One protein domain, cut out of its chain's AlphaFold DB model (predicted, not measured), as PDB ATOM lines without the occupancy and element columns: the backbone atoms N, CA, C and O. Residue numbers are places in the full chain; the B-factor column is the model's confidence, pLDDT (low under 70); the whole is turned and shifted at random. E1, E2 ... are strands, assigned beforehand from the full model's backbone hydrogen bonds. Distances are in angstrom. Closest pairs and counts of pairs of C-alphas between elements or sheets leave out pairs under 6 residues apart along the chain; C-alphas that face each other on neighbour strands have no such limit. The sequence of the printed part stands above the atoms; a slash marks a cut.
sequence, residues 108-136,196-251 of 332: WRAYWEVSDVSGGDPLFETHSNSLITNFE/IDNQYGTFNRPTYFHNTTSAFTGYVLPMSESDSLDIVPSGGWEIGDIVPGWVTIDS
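AT A GLANCE: This is residues 108 to 136 and 196 to 251 of the 332 residues of the protein "EB_dh domain-containing protein" of candidate division Zixibacteria bacterium (UniProt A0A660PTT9). This domain has little regular structure: two small strand hairpins, E1 with E2 and E3 with E4, amid long loops, and E5 tied to residues 196 to 197 and 221 to 222 by short pairings. The printed part has 85 residues, no named helix and five strands, E1 to E5, holding 20 residues: all strand, each hairpin an antiparallel sheet. It is compact, radius of gyration of the C-alphas 12.3 A, spanning 36 by 30 by 25 A.

IN THESE COORDINATES: Find C-alpha 111 at (14.215, 3.183, -6.544); E1 runs 15.7 A to 116. E2 is 123 to 127, 13.2 A; E3 208 to 210; E4 226 to 228; E5 246 to 248, ending at (16.183, -8.353, -14.179).

HOW THE PARTS SIT: Between E1 and E2, at 143 degrees, see N 115 and O 123, 2.8 A. Between E3 and E4, at 135 degrees, see N 227 and O 209, 3.1 A. E1 and E3 are apart. E5 pairs with no named strand.

THE WHOLE: Residues 137 to 195 are cut out, a C-alpha gap of 14.3 A. Links E3 to E4 and E4 to E5 are long. Thirty residues have pLDDT under 70, among them 226 to 235.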
ATOM      1  N   TRP A 108      20.572   4.735 -10.681       76.44
ATOM      2  CA  TRP A 108      19.575   4.650  -9.606       76.44
ATOM      3  C   TRP A 108      18.283   5.346 -10.019       76.44
ATOM      4  O   TRP A 108      18.014   6.481  -9.626       76.44
ATOM      5  N   ARG A 109      17.473   4.662 -10.829       78.06
ATOM      6  CA  ARG A 109      16.184   5.189 -11.287       78.06
ATOM      7  C   ARG A 109      15.035   4.517 -10.564       78.06
ATOM      8  O   ARG A 109      15.019   3.296 -10.438       78.06
ATOM      9  N   ALA A 110      14.046   5.328 -10.181       80.38
ATOM     10  CA  ALA A 110      12.755   4.839  -9.703       80.38
ATOM     11  C   ALA A 110      12.865   3.888  -8.488       80.38
ATOM     12  O   ALA A 110      11.986   3.055  -8.275       80.38
ATOM     13  N   TYR A 111      13.948   4.018  -7.709       84.75
ATOM     14  CA  TYR A 111      14.215   3.183  -6.544       84.75
ATOM     15  C   TYR A 111      13.256   3.504  -5.401       84.75
ATOM     16  O   TYR A 111      12.579   4.538  -5.387       84.75
ATOM     17  N   TRP A 112      13.216   2.598  -4.438       86.25
ATOM     18  CA  TRP A 112      12.458   2.751  -3.211       86.25
ATOM     19  C   TRP A 112      13.412   2.933  -2.040       86.25
ATOM     20  O   TRP A 112      14.465   2.303  -2.016       86.25
ATOM     21  N   GLU A 113      13.043   3.770  -1.082       87.44
ATOM     22  CA  GLU A 113      13.771   3.957   0.171       87.44
ATOM     23  C   GLU A 113      12.855   3.588   1.340       87.44
ATOM     24  O   GLU A 113      11.670   3.944   1.352       87.44
ATOM     25  N   VAL A 114      13.376   2.853   2.320       87.31
ATOM     26  CA  VAL A 114      12.644   2.555   3.554       87.31
ATOM     27  C   VAL A 114      12.512   3.833   4.377       87.31
ATOM     28  O   VAL A 114      13.493   4.387   4.867       87.31
ATOM     29  N   SER A 115      11.274   4.276   4.559       89.31
ATOM     30  CA  SER A 115      10.913   5.509   5.265       89.31
ATOM     31  C   SER A 115      10.543   5.282   6.736       89.31
ATOM     32  O   SER A 115      10.707   6.184   7.558       89.31
ATOM     33  N   ASP A 116      10.061   4.087   7.093       87.50
ATOM     34  CA  ASP A 116       9.694   3.715   8.465       87.50
ATOM     35  C   ASP A 116       9.735   2.188   8.648       87.50
ATOM     36  O   ASP A 116       9.473   1.441   7.710       87.50
ATOM     37  N   VAL A 117      10.023   1.733   9.868       86.38
ATOM     38  CA  VAL A 117      10.012   0.319  10.296       86.38
ATOM     39  C   VAL A 117       9.263   0.107  11.624       86.38
ATOM     40  O   VAL A 117       9.226  -0.996  12.168       86.38
ATOM     41  N   SER A 118       8.652   1.160  12.179       83.69
ATOM     42  CA  SER A 118       8.049   1.164  13.518       83.69
ATOM     43  C   SER A 118       6.803   0.277  13.655       83.69
ATOM     44  O   SER A 118       6.472  -0.157  14.761       83.69
ATOM     45  N   GLY A 119       6.127  -0.021  12.541       77.50
ATOM     46  CA  GLY A 119       4.909  -0.835  12.483       77.50
ATOM     47  C   GLY A 119       5.133  -2.346  12.376       77.50
ATOM     48  O   GLY A 119       4.154  -3.085  12.307       77.50
ATOM     49  N   GLY A 120       6.386  -2.810  12.348       74.62
ATOM     50  CA  GLY A 120       6.744  -4.212  12.094       74.62
ATOM     51  C   GLY A 120       6.935  -4.543  10.609       74.62
ATOM     52  O   GLY A 120       7.762  -5.395  10.303       74.62
ATOM     53  N   ASP A 121       6.267  -3.809   9.714       79.19
ATOM     54  CA  ASP A 121       6.478  -3.859   8.264       79.19
ATOM     55  C   ASP A 121       7.196  -2.582   7.788       79.19
ATOM     56  O   ASP A 121       6.822  -1.487   8.231       79.19
ATOM     57  N   PRO A 122       8.195  -2.677   6.886       82.06
ATOM     58  CA  PRO A 122       8.824  -1.497   6.311       82.06
ATOM     59  C   PRO A 122       7.839  -0.723   5.422       82.06
ATOM     60  O   PRO A 122       7.125  -1.301   4.597       82.06
ATOM     61  N   LEU A 123       7.820   0.600   5.576       85.19
ATOM     62  CA  LEU A 123       7.139   1.527   4.673       85.19
ATOM     63  C   LEU A 123       8.136   2.074   3.659       85.19
ATOM     64  O   LEU A 123       9.245   2.454   4.028       85.19
ATOM     65  N   PHE A 124       7.722   2.192   2.400       84.94
ATOM     66  CA  PHE A 124       8.595   2.638   1.319       84.94
ATOM     67  C   PHE A 124       8.139   3.978   0.744       84.94
ATOM     68  O   PHE A 124       6.947   4.208   0.521       84.94
ATOM     69  N   GLU A 125       9.105   4.839   0.452       86.44
ATOM     70  CA  GLU A 125       8.932   6.024  -0.379       86.44
ATOM     71  C   GLU A 125       9.574   5.771  -1.747       86.44
ATOM     72  O   GLU A 125      10.636   5.161  -1.845       86.44
ATOM     73  N   THR A 126       8.914   6.197  -2.828       83.25
ATOM     74  CA  THR A 126       9.486   6.098  -4.177       83.25
ATOM     75  C   THR A 126      10.283   7.351  -4.499       83.25
ATOM     76  O   THR A 126       9.776   8.471  -4.431       83.25
ATOM     77  N   HIS A 127      11.525   7.157  -4.921       78.69
ATOM     78  CA  HIS A 127      12.406   8.226  -5.358       78.69
ATOM     79  C   HIS A 127      12.422   8.249  -6.887       78.69
ATOM     80  O   HIS A 127      13.339   7.782  -7.563       78.69
ATOM     81  N   SER A 128      11.350   8.812  -7.444       68.69
ATOM     82  CA  SER A 128      11.168   9.047  -8.879       68.69
ATOM     83  C   SER A 128      11.194  10.552  -9.174       68.69
ATOM     84  O   SER A 128      10.216  11.160  -9.603       68.69
ATOM     85  N   ASN A 129      12.327  11.212  -8.916       52.00
ATOM     86  CA  ASN A 129      12.406  12.666  -9.076       52.00
ATOM     87  C   ASN A 129      12.383  13.100 -10.554       52.00
ATOM     88  O   ASN A 129      13.374  12.985 -11.261       52.00
ATOM     89  N   SER A 130      11.254  13.683 -10.959       47.78
ATOM     90  CA  SER A 130      11.040  14.611 -12.081       47.78
ATOM     91  C   SER A 130      11.232  14.105 -13.523       47.78
ATOM     92  O   SER A 130      12.142  13.358 -13.868       47.78
ATOM     93  N   LEU A 131      10.362  14.611 -14.401       49.31
ATOM     94  CA  LEU A 131      10.252  14.349 -15.844       49.31
ATOM     95  C   LEU A 131      11.519  14.657 -16.678       49.31
ATOM     96  O   LEU A 131      11.468  14.523 -17.895       49.31
ATOM     97  N   ILE A 132      12.621  15.098 -16.057       49.44
ATOM     98  CA  ILE A 132      13.809  15.647 -16.734       49.44
ATOM     99  C   ILE A 132      15.113  14.940 -16.297       49.44
ATOM    100  O   ILE A 132      16.110  15.039 -16.982       49.44
ATOM    101  N   THR A 133      15.159  14.163 -15.210       50.53
ATOM    102  CA  THR A 133      16.437  13.589 -14.703       50.53
ATOM    103  C   THR A 133      16.437  12.072 -14.571       50.53
ATOM    104  O   THR A 133      17.287  11.500 -13.899       50.53
ATOM    105  N   ASN A 134      15.483  11.404 -15.214       58.25
ATOM    106  CA  ASN A 134      15.275   9.969 -15.074       58.25
ATOM    107  C   ASN A 134      15.352   9.278 -16.429       58.25
ATOM    108  O   ASN A 134      14.437   8.529 -16.741       58.25
ATOM    109  N   PHE A 135      16.369   9.508 -17.250       75.94
ATOM    110  CA  PHE A 135      16.644   8.633 -18.394       75.94
ATOM    111  C   PHE A 135      17.988   7.941 -18.193       75.94
ATOM    112  O   PHE A 135      18.787   8.367 -17.373       75.94
ATOM    113  N   GLU A 136      18.208   6.827 -18.875       82.19
ATOM    114  CA  GLU A 136      19.516   6.167 -18.878       82.19
ATOM    115  C   GLU A 136      20.391   6.756 -19.970       82.19
ATOM    116  O   GLU A 136      19.878   7.188 -21.008       82.19
ATOM    117  N   ILE A 196      12.369  -5.326 -15.919       80.00
ATOM    118  CA  ILE A 196      11.010  -4.848 -15.680       80.00
ATOM    119  C   ILE A 196      11.013  -3.830 -14.549       80.00
ATOM    120  O   ILE A 196      11.840  -3.893 -13.638       80.00
ATOM    121  N   ASP A 197      10.073  -2.898 -14.613       82.06
ATOM    122  CA  ASP A 197       9.860  -1.917 -13.560       82.06
ATOM    123  C   ASP A 197       9.405  -2.620 -12.266       82.06
ATOM    124  O   ASP A 197       8.490  -3.449 -12.278       82.06
ATOM    125  N   ASN A 198      10.033  -2.275 -11.145       81.94
ATOM    126  CA  ASN A 198       9.680  -2.740  -9.806       81.94
ATOM    127  C   ASN A 198       8.587  -1.865  -9.157       81.94
ATOM    128  O   ASN A 198       8.513  -1.734  -7.931       81.94
ATOM    129  N   GLN A 199       7.762  -1.212  -9.980       74.69
ATOM    130  CA  GLN A 199       6.655  -0.352  -9.571       74.69
ATOM    131  C   GLN A 199       5.300  -0.931  -9.978       74.69
ATOM    132  O   GLN A 199       4.613  -0.401 -10.846       74.69
ATOM    133  N   TYR A 200       4.865  -2.012  -9.334       58.00
ATOM    134  CA  TYR A 200       3.506  -2.532  -9.514       58.00
ATOM    135  C   TYR A 200       2.928  -3.071  -8.198       58.00
ATOM    136  O   TYR A 200       3.145  -4.218  -7.807       58.00
ATOM    137  N   GLY A 201       2.145  -2.240  -7.506       52.66
ATOM    138  CA  GLY A 201       1.438  -2.634  -6.289       52.66
ATOM    139  C   GLY A 201       0.362  -1.629  -5.876       52.66
ATOM    140  O   GLY A 201       0.501  -0.428  -6.070       52.66
ATOM    141  N   THR A 202      -0.732  -2.119  -5.288       52.09
ATOM    142  CA  THR A 202      -1.864  -1.326  -4.756       52.09
ATOM    143  C   THR A 202      -1.566  -0.622  -3.425       52.09
ATOM    144  O   THR A 202      -2.443   0.013  -2.842       52.09
ATOM    145  N   PHE A 203      -0.330  -0.719  -2.948       55.72
ATOM    146  CA  PHE A 203       0.164  -0.157  -1.698       55.72
ATOM    147  C   PHE A 203       1.543   0.435  -2.002       55.72
ATOM    148  O   PHE A 203       2.244  -0.146  -2.820       55.72
ATOM    149  N   ASN A 204       1.917   1.565  -1.399       69.56
ATOM    150  CA  ASN A 204       3.200   2.261  -1.599       69.56
ATOM    151  C   ASN A 204       4.419   1.372  -1.242       69.56
ATOM    152  O   ASN A 204       5.019   1.540  -0.184       69.56
ATOM    153  N   ARG A 205       4.738   0.376  -2.072       77.00
ATOM    154  CA  ARG A 205       5.806  -0.608  -1.873       77.00
ATOM    155  C   ARG A 205       6.253  -1.211  -3.213       77.00
ATOM    156  O   ARG A 205       5.417  -1.308  -4.119       77.00
ATOM    157  N   PRO A 206       7.519  -1.653  -3.329       81.00
ATOM    158  CA  PRO A 206       7.995  -2.396  -4.491       81.00
ATOM    159  C   PRO A 206       7.240  -3.718  -4.681       81.00
ATOM    160  O   PRO A 206       6.714  -4.300  -3.726       81.00
ATOM    161  N   THR A 207       7.208  -4.210  -5.920       82.56
ATOM    162  CA  THR A 207       6.636  -5.528  -6.258       82.56
ATOM    163  C   THR A 207       7.531  -6.674  -5.795       82.56
ATOM    164  O   THR A 207       7.037  -7.710  -5.348       82.56
ATOM    165  N   TYR A 208       8.838  -6.466  -5.910       82.56
ATOM    166  CA  TYR A 208       9.897  -7.419  -5.636       82.56
ATOM    167  C   TYR A 208      10.897  -6.804  -4.660       82.56
ATOM    168  O   TYR A 208      11.268  -5.632  -4.769       82.56
ATOM    169  N   PHE A 209      11.370  -7.605  -3.719       80.88
ATOM    170  CA  PHE A 209      12.439  -7.249  -2.790       80.88
ATOM    171  C   PHE A 209      13.311  -8.481  -2.557       80.88
ATOM    172  O   PHE A 209      12.931  -9.603  -2.900       80.88
ATOM    173  N   HIS A 210      14.502  -8.269  -2.008       76.81
ATOM    174  CA  HIS A 210      15.428  -9.359  -1.745       76.81
ATOM    175  C   HIS A 210      14.859 -10.299  -0.665       76.81
ATOM    176  O   HIS A 210      14.377  -9.855   0.380       76.81
ATOM    177  N   ASN A 211      14.910 -11.607  -0.922       65.06
ATOM    178  CA  ASN A 211      14.196 -12.639  -0.154       65.06
ATOM    179  C   ASN A 211      14.546 -12.725   1.348       65.06
ATOM    180  O   ASN A 211      13.744 -13.175   2.167       65.06
ATOM    181  N   THR A 212      15.760 -12.325   1.732       61.81
ATOM    182  CA  THR A 212      16.333 -12.655   3.052       61.81
ATOM    183  C   THR A 212      17.006 -11.494   3.779       61.81
ATOM    184  O   THR A 212      17.419 -11.656   4.926       61.81
ATOM    185  N   THR A 213      17.149 -10.328   3.150       68.50
ATOM    186  CA  THR A 213      17.889  -9.195   3.724       68.50
ATOM    187  C   THR A 213      17.532  -7.893   3.016       68.50
ATOM    188  O   THR A 213      17.062  -7.923   1.883       68.50
ATOM    189  N   SER A 214      17.769  -6.762   3.677       69.06
ATOM    190  CA  SER A 214      17.770  -5.438   3.056       69.06
ATOM    191  C   SER A 214      19.085  -5.102   2.342       69.06
ATOM    192  O   SER A 214      19.160  -4.130   1.593       69.06
ATOM    193  N   ALA A 215      20.127  -5.916   2.533       67.88
ATOM    194  CA  ALA A 215      21.409  -5.750   1.872       67.88
ATOM    195  C   ALA A 215      21.377  -6.387   0.477       67.88
ATOM    196  O   ALA A 215      21.463  -7.603   0.334       67.88
ATOM    197  N   PHE A 216      21.312  -5.555  -0.556       70.25
ATOM    198  CA  PHE A 216      21.481  -5.963  -1.948       70.25
ATOM    199  C   PHE A 216      22.630  -5.155  -2.568       70.25
ATOM    200  O   PHE A 216      22.937  -4.036  -2.150       70.25
ATOM    201  N   THR A 217      23.293  -5.732  -3.563       66.69
ATOM    202  CA  THR A 217      24.369  -5.075  -4.313       66.69
ATOM    203  C   THR A 217      23.922  -4.806  -5.740       66.69
ATOM    204  O   THR A 217      23.334  -5.672  -6.379       66.69
ATOM    205  N   GLY A 218      24.225  -3.608  -6.245       73.50
ATOM    206  CA  GLY A 218      23.956  -3.229  -7.632       73.50
ATOM    207  C   GLY A 218      22.740  -2.324  -7.774       73.50
ATOM    208  O   GLY A 218      22.229  -1.814  -6.789       73.50
ATOM    209  N   TYR A 219      22.315  -2.085  -9.012       79.25
ATOM    210  CA  TYR A 219      21.292  -1.086  -9.357       79.25
ATOM    211  C   TYR A 219      19.981  -1.709  -9.859       79.25
ATOM    212  O   TYR A 219      18.981  -1.013 -10.031       79.25
ATOM    213  N   VAL A 220      19.988  -3.023 -10.091       81.00
ATOM    214  CA  VAL A 220      18.860  -3.822 -10.570       81.00
ATOM    215  C   VAL A 220      18.783  -5.066  -9.699       81.00
ATOM    216  O   VAL A 220      19.814  -5.674  -9.423       81.00
ATOM    217  N   LEU A 221      17.586  -5.433  -9.252       80.19
ATOM    218  CA  LEU A 221      17.368  -6.628  -8.442       80.19
ATOM    219  C   LEU A 221      17.334  -7.868  -9.351       80.19
ATOM    220  O   LEU A 221      16.491  -7.920 -10.247       80.19
ATOM    221  N   PRO A 222      18.189  -8.882  -9.156       78.00
ATOM    222  CA  PRO A 222      18.056 -10.128  -9.896       78.00
ATOM    223  C   PRO A 222      16.764 -10.854  -9.520       78.00
ATOM    224  O   PRO A 222      16.507 -11.068  -8.337       78.00
ATOM    225  N   MET A 223      15.946 -11.276 -10.495       76.62
ATOM    226  CA  MET A 223      14.689 -11.968 -10.162       76.62
ATOM    227  C   MET A 223      14.919 -13.293  -9.413       76.62
ATOM    228  O   MET A 223      14.073 -13.694  -8.621       76.62
ATOM    229  N   SER A 224      16.069 -13.947  -9.596       71.88
ATOM    230  CA  SER A 224      16.471 -15.133  -8.820       71.88
ATOM    231  C   SER A 224      16.789 -14.853  -7.351       71.88
ATOM    232  O   SER A 224      16.736 -15.770  -6.533       71.88
ATOM    233  N   GLU A 225      17.091 -13.602  -7.007       70.06
ATOM    234  CA  GLU A 225      17.320 -13.131  -5.635       70.06
ATOM    235  C   GLU A 225      16.076 -12.443  -5.049       70.06
ATOM    236  O   GLU A 225      16.050 -12.061  -3.875       70.06
ATOM    237  N   SER A 226      15.026 -12.298  -5.862       69.25
ATOM    238  CA  SER A 226      13.772 -11.673  -5.468       69.25
ATOM    239  C   SER A 226      12.744 -12.688  -4.982       69.25
ATOM    240  O   SER A 226      12.620 -13.774  -5.547       69.25
ATOM    241  N   ASP A 227      11.952 -12.290  -3.990       65.69
ATOM    242  CA  ASP A 227      10.669 -12.923  -3.688       65.69
ATOM    243  C   ASP A 227       9.518 -12.003  -4.117       65.69
ATOM    244  O   ASP A 227       9.653 -10.774  -4.168       65.69
ATOM    245  N   SER A 228       8.365 -12.601  -4.431       64.44
ATOM    246  CA  SER A 228       7.127 -11.854  -4.654       64.44
ATOM    247  C   SER A 228       6.380 -11.628  -3.334       64.44
ATOM    248  O   SER A 228       6.518 -12.380  -2.370       64.44
ATOM    249  N   LEU A 229       5.572 -10.566  -3.317       54.88
ATOM    250  CA  LEU A 229       4.816  -9.958  -2.209       54.88
ATOM    251  C   LEU A 229       3.997 -10.852  -1.246       54.88
ATOM    252  O   LEU A 229       3.368 -10.311  -0.335       54.88
ATOM    253  N   ASP A 230       3.997 -12.176  -1.393       55.44
ATOM    254  CA  ASP A 230       3.313 -13.098  -0.476       55.44
ATOM    255  C   ASP A 230       4.147 -13.450   0.774       55.44
ATOM    256  O   ASP A 230       3.670 -14.162   1.663       55.44
ATOM    257  N   ILE A 231       5.369 -12.918   0.891       54.00
ATOM    258  CA  ILE A 231       6.242 -13.093   2.056       54.00
ATOM    259  C   ILE A 231       6.412 -11.741   2.755       54.00
ATOM    260  O   ILE A 231       6.945 -10.793   2.192       54.00
ATOM    261  N   VAL A 232       5.958 -11.631   4.004       55.91
ATOM    262  CA  VAL A 232       6.308 -10.487   4.861       55.91
ATOM    263  C   VAL A 232       7.827 -10.521   5.060       55.91
ATOM    264  O   VAL A 232       8.324 -11.556   5.518       55.91
ATOM    265  N   PRO A 233       8.580  -9.450   4.738       59.94
ATOM    266  CA  PRO A 233      10.015  -9.441   4.972       59.94
ATOM    267  C   PRO A 233      10.278  -9.733   6.452       59.94
ATOM    268  O   PRO A 233       9.780  -9.031   7.327       59.94
ATOM    269  N   SER A 234      11.018 -10.802   6.751       55.59
ATOM    270  CA  SER A 234      11.107 -11.383   8.104       55.59
ATOM    271  C   SER A 234      11.964 -10.587   9.115       55.59
ATOM    272  O   SER A 234      12.487 -11.145  10.080       55.59
ATOM    273  N   GLY A 235      12.054  -9.264   8.945       65.88
ATOM    274  CA  GLY A 235      12.885  -8.346   9.726       65.88
ATOM    275  C   GLY A 235      14.220  -8.017   9.050       65.88
ATOM    276  O   GLY A 235      14.547  -8.555   7.997       65.88
ATOM    277  N   GLY A 236      14.987  -7.105   9.656       77.69
ATOM    278  CA  GLY A 236      16.327  -6.715   9.189       77.69
ATOM    279  C   GLY A 236      16.400  -5.452   8.328       77.69
ATOM    280  O   GLY A 236      17.503  -5.069   7.968       77.69
ATOM    281  N   TRP A 237      15.269  -4.804   8.036       82.25
ATOM    282  CA  TRP A 237      15.236  -3.507   7.356       82.25
ATOM    283  C   TRP A 237      15.510  -2.357   8.327       82.25
ATOM    284  O   TRP A 237      15.012  -2.354   9.458       82.25
ATOM    285  N   GLU A 238      16.241  -1.360   7.852       87.75
ATOM    286  CA  GLU A 238      16.523  -0.097   8.522       87.75
ATOM    287  C   GLU A 238      16.018   1.077   7.668       87.75
ATOM    288  O   GLU A 238      15.857   0.975   6.453       87.75
ATOM    289  N   ILE A 239      15.735   2.216   8.308       89.69
ATOM    290  CA  ILE A 239      15.383   3.447   7.587       89.69
ATOM    291  C   ILE A 239      16.572   3.864   6.712       89.69
ATOM    292  O   ILE A 239      17.698   3.941   7.206       89.69
ATOM    293  N   GLY A 240      16.306   4.174   5.444       87.75
ATOM    294  CA  GLY A 240      17.317   4.517   4.442       87.75
ATOM    295  C   GLY A 240      17.811   3.334   3.606       87.75
ATOM    296  O   GLY A 240      18.557   3.551   2.651       87.75
ATOM    297  N   ASP A 241      17.393   2.101   3.914       87.25
ATOM    298  CA  ASP A 241      17.648   0.961   3.032       87.25
ATOM    299  C   ASP A 241      16.980   1.188   1.669       87.25
ATOM    300  O   ASP A 241      15.842   1.657   1.582       87.25
ATOM    301  N   ILE A 242      17.693   0.846   0.598       85.69
ATOM    302  CA  ILE A 242      17.234   1.047  -0.779       85.69
ATOM    303  C   ILE A 242      16.628  -0.260  -1.311       85.69
ATOM    304  O   ILE A 242      16.979  -1.352  -0.882       85.69
ATOM    305  N   VAL A 243      15.707  -0.177  -2.266       85.25
ATOM    306  CA  VAL A 243      15.318  -1.303  -3.124       85.25
ATOM    307  C   VAL A 243      15.381  -0.829  -4.573       85.25
ATOM    308  O   VAL A 243      14.814   0.227  -4.880       85.25
ATOM    309  N   PRO A 244      16.038  -1.568  -5.487       86.75
ATOM    310  CA  PRO A 244      16.079  -1.211  -6.896       86.75
ATOM    311  C   PRO A 244      14.693  -0.967  -7.479       86.75
ATOM    312  O   PRO A 244      13.755  -1.732  -7.244       86.75
ATOM    313  N   GLY A 245      14.590   0.072  -8.304       83.88
ATOM    314  CA  GLY A 245      13.388   0.361  -9.083       83.88
ATOM    315  C   GLY A 245      13.186  -0.586 -10.262       83.88
ATOM    316  O   GLY A 245      12.174  -0.494 -10.938       83.88
ATOM    317  N   TRP A 246      14.135  -1.484 -10.521       84.31
ATOM    318  CA  TRP A 246      14.124  -2.395 -11.657       84.31
ATOM    319  C   TRP A 246      14.513  -3.798 -11.218       84.31
ATOM    320  O   TRP A 246      15.348  -3.966 -10.325       84.31
ATOM    321  N   VAL A 247      13.942  -4.796 -11.884       81.62
ATOM    322  CA  VAL A 247      14.237  -6.215 -11.670       81.62
ATOM    323  C   VAL A 247      14.695  -6.831 -12.983       81.62
ATOM    324  O   VAL A 247      14.044  -6.624 -14.006       81.62
ATOM    325  N   THR A 248      15.791  -7.592 -12.988       78.50
ATOM    326  CA  THR A 248      16.183  -8.353 -14.179       78.50
ATOM    327  C   THR A 248      15.342  -9.599 -14.283       78.50
ATOM    328  O   THR A 248      15.230 -10.356 -13.323       78.50
ATOM    329  N   ILE A 249      14.801  -9.868 -15.463       71.69
ATOM    330  CA  ILE A 249      14.285 -11.203 -15.733       71.69
ATOM    331  C   ILE A 249      15.522 -12.086 -15.881       71.69
ATOM    332  O   ILE A 249      16.218 -11.965 -16.883       71.69
ATOM    333  N   ASP A 250      15.835 -12.902 -14.865       56.34
ATOM    334  CA  ASP A 250      17.031 -13.752 -14.845       56.34
ATOM    335  C   ASP A 250      17.009 -14.725 -16.034       56.34
ATOM    336  O   ASP A 250      16.366 -15.781 -16.052       56.34
ATOM    337  N   SER A 251      17.659 -14.287 -17.098       48.03
ATOM    338  CA  SER A 251      17.541 -14.817 -18.442       48.03
ATOM    339  C   SER A 251      18.825 -15.485 -18.887       48.03
ATOM    340  O   SER A 251      18.947 -15.844 -20.054       48.03
TER     341      SER A 251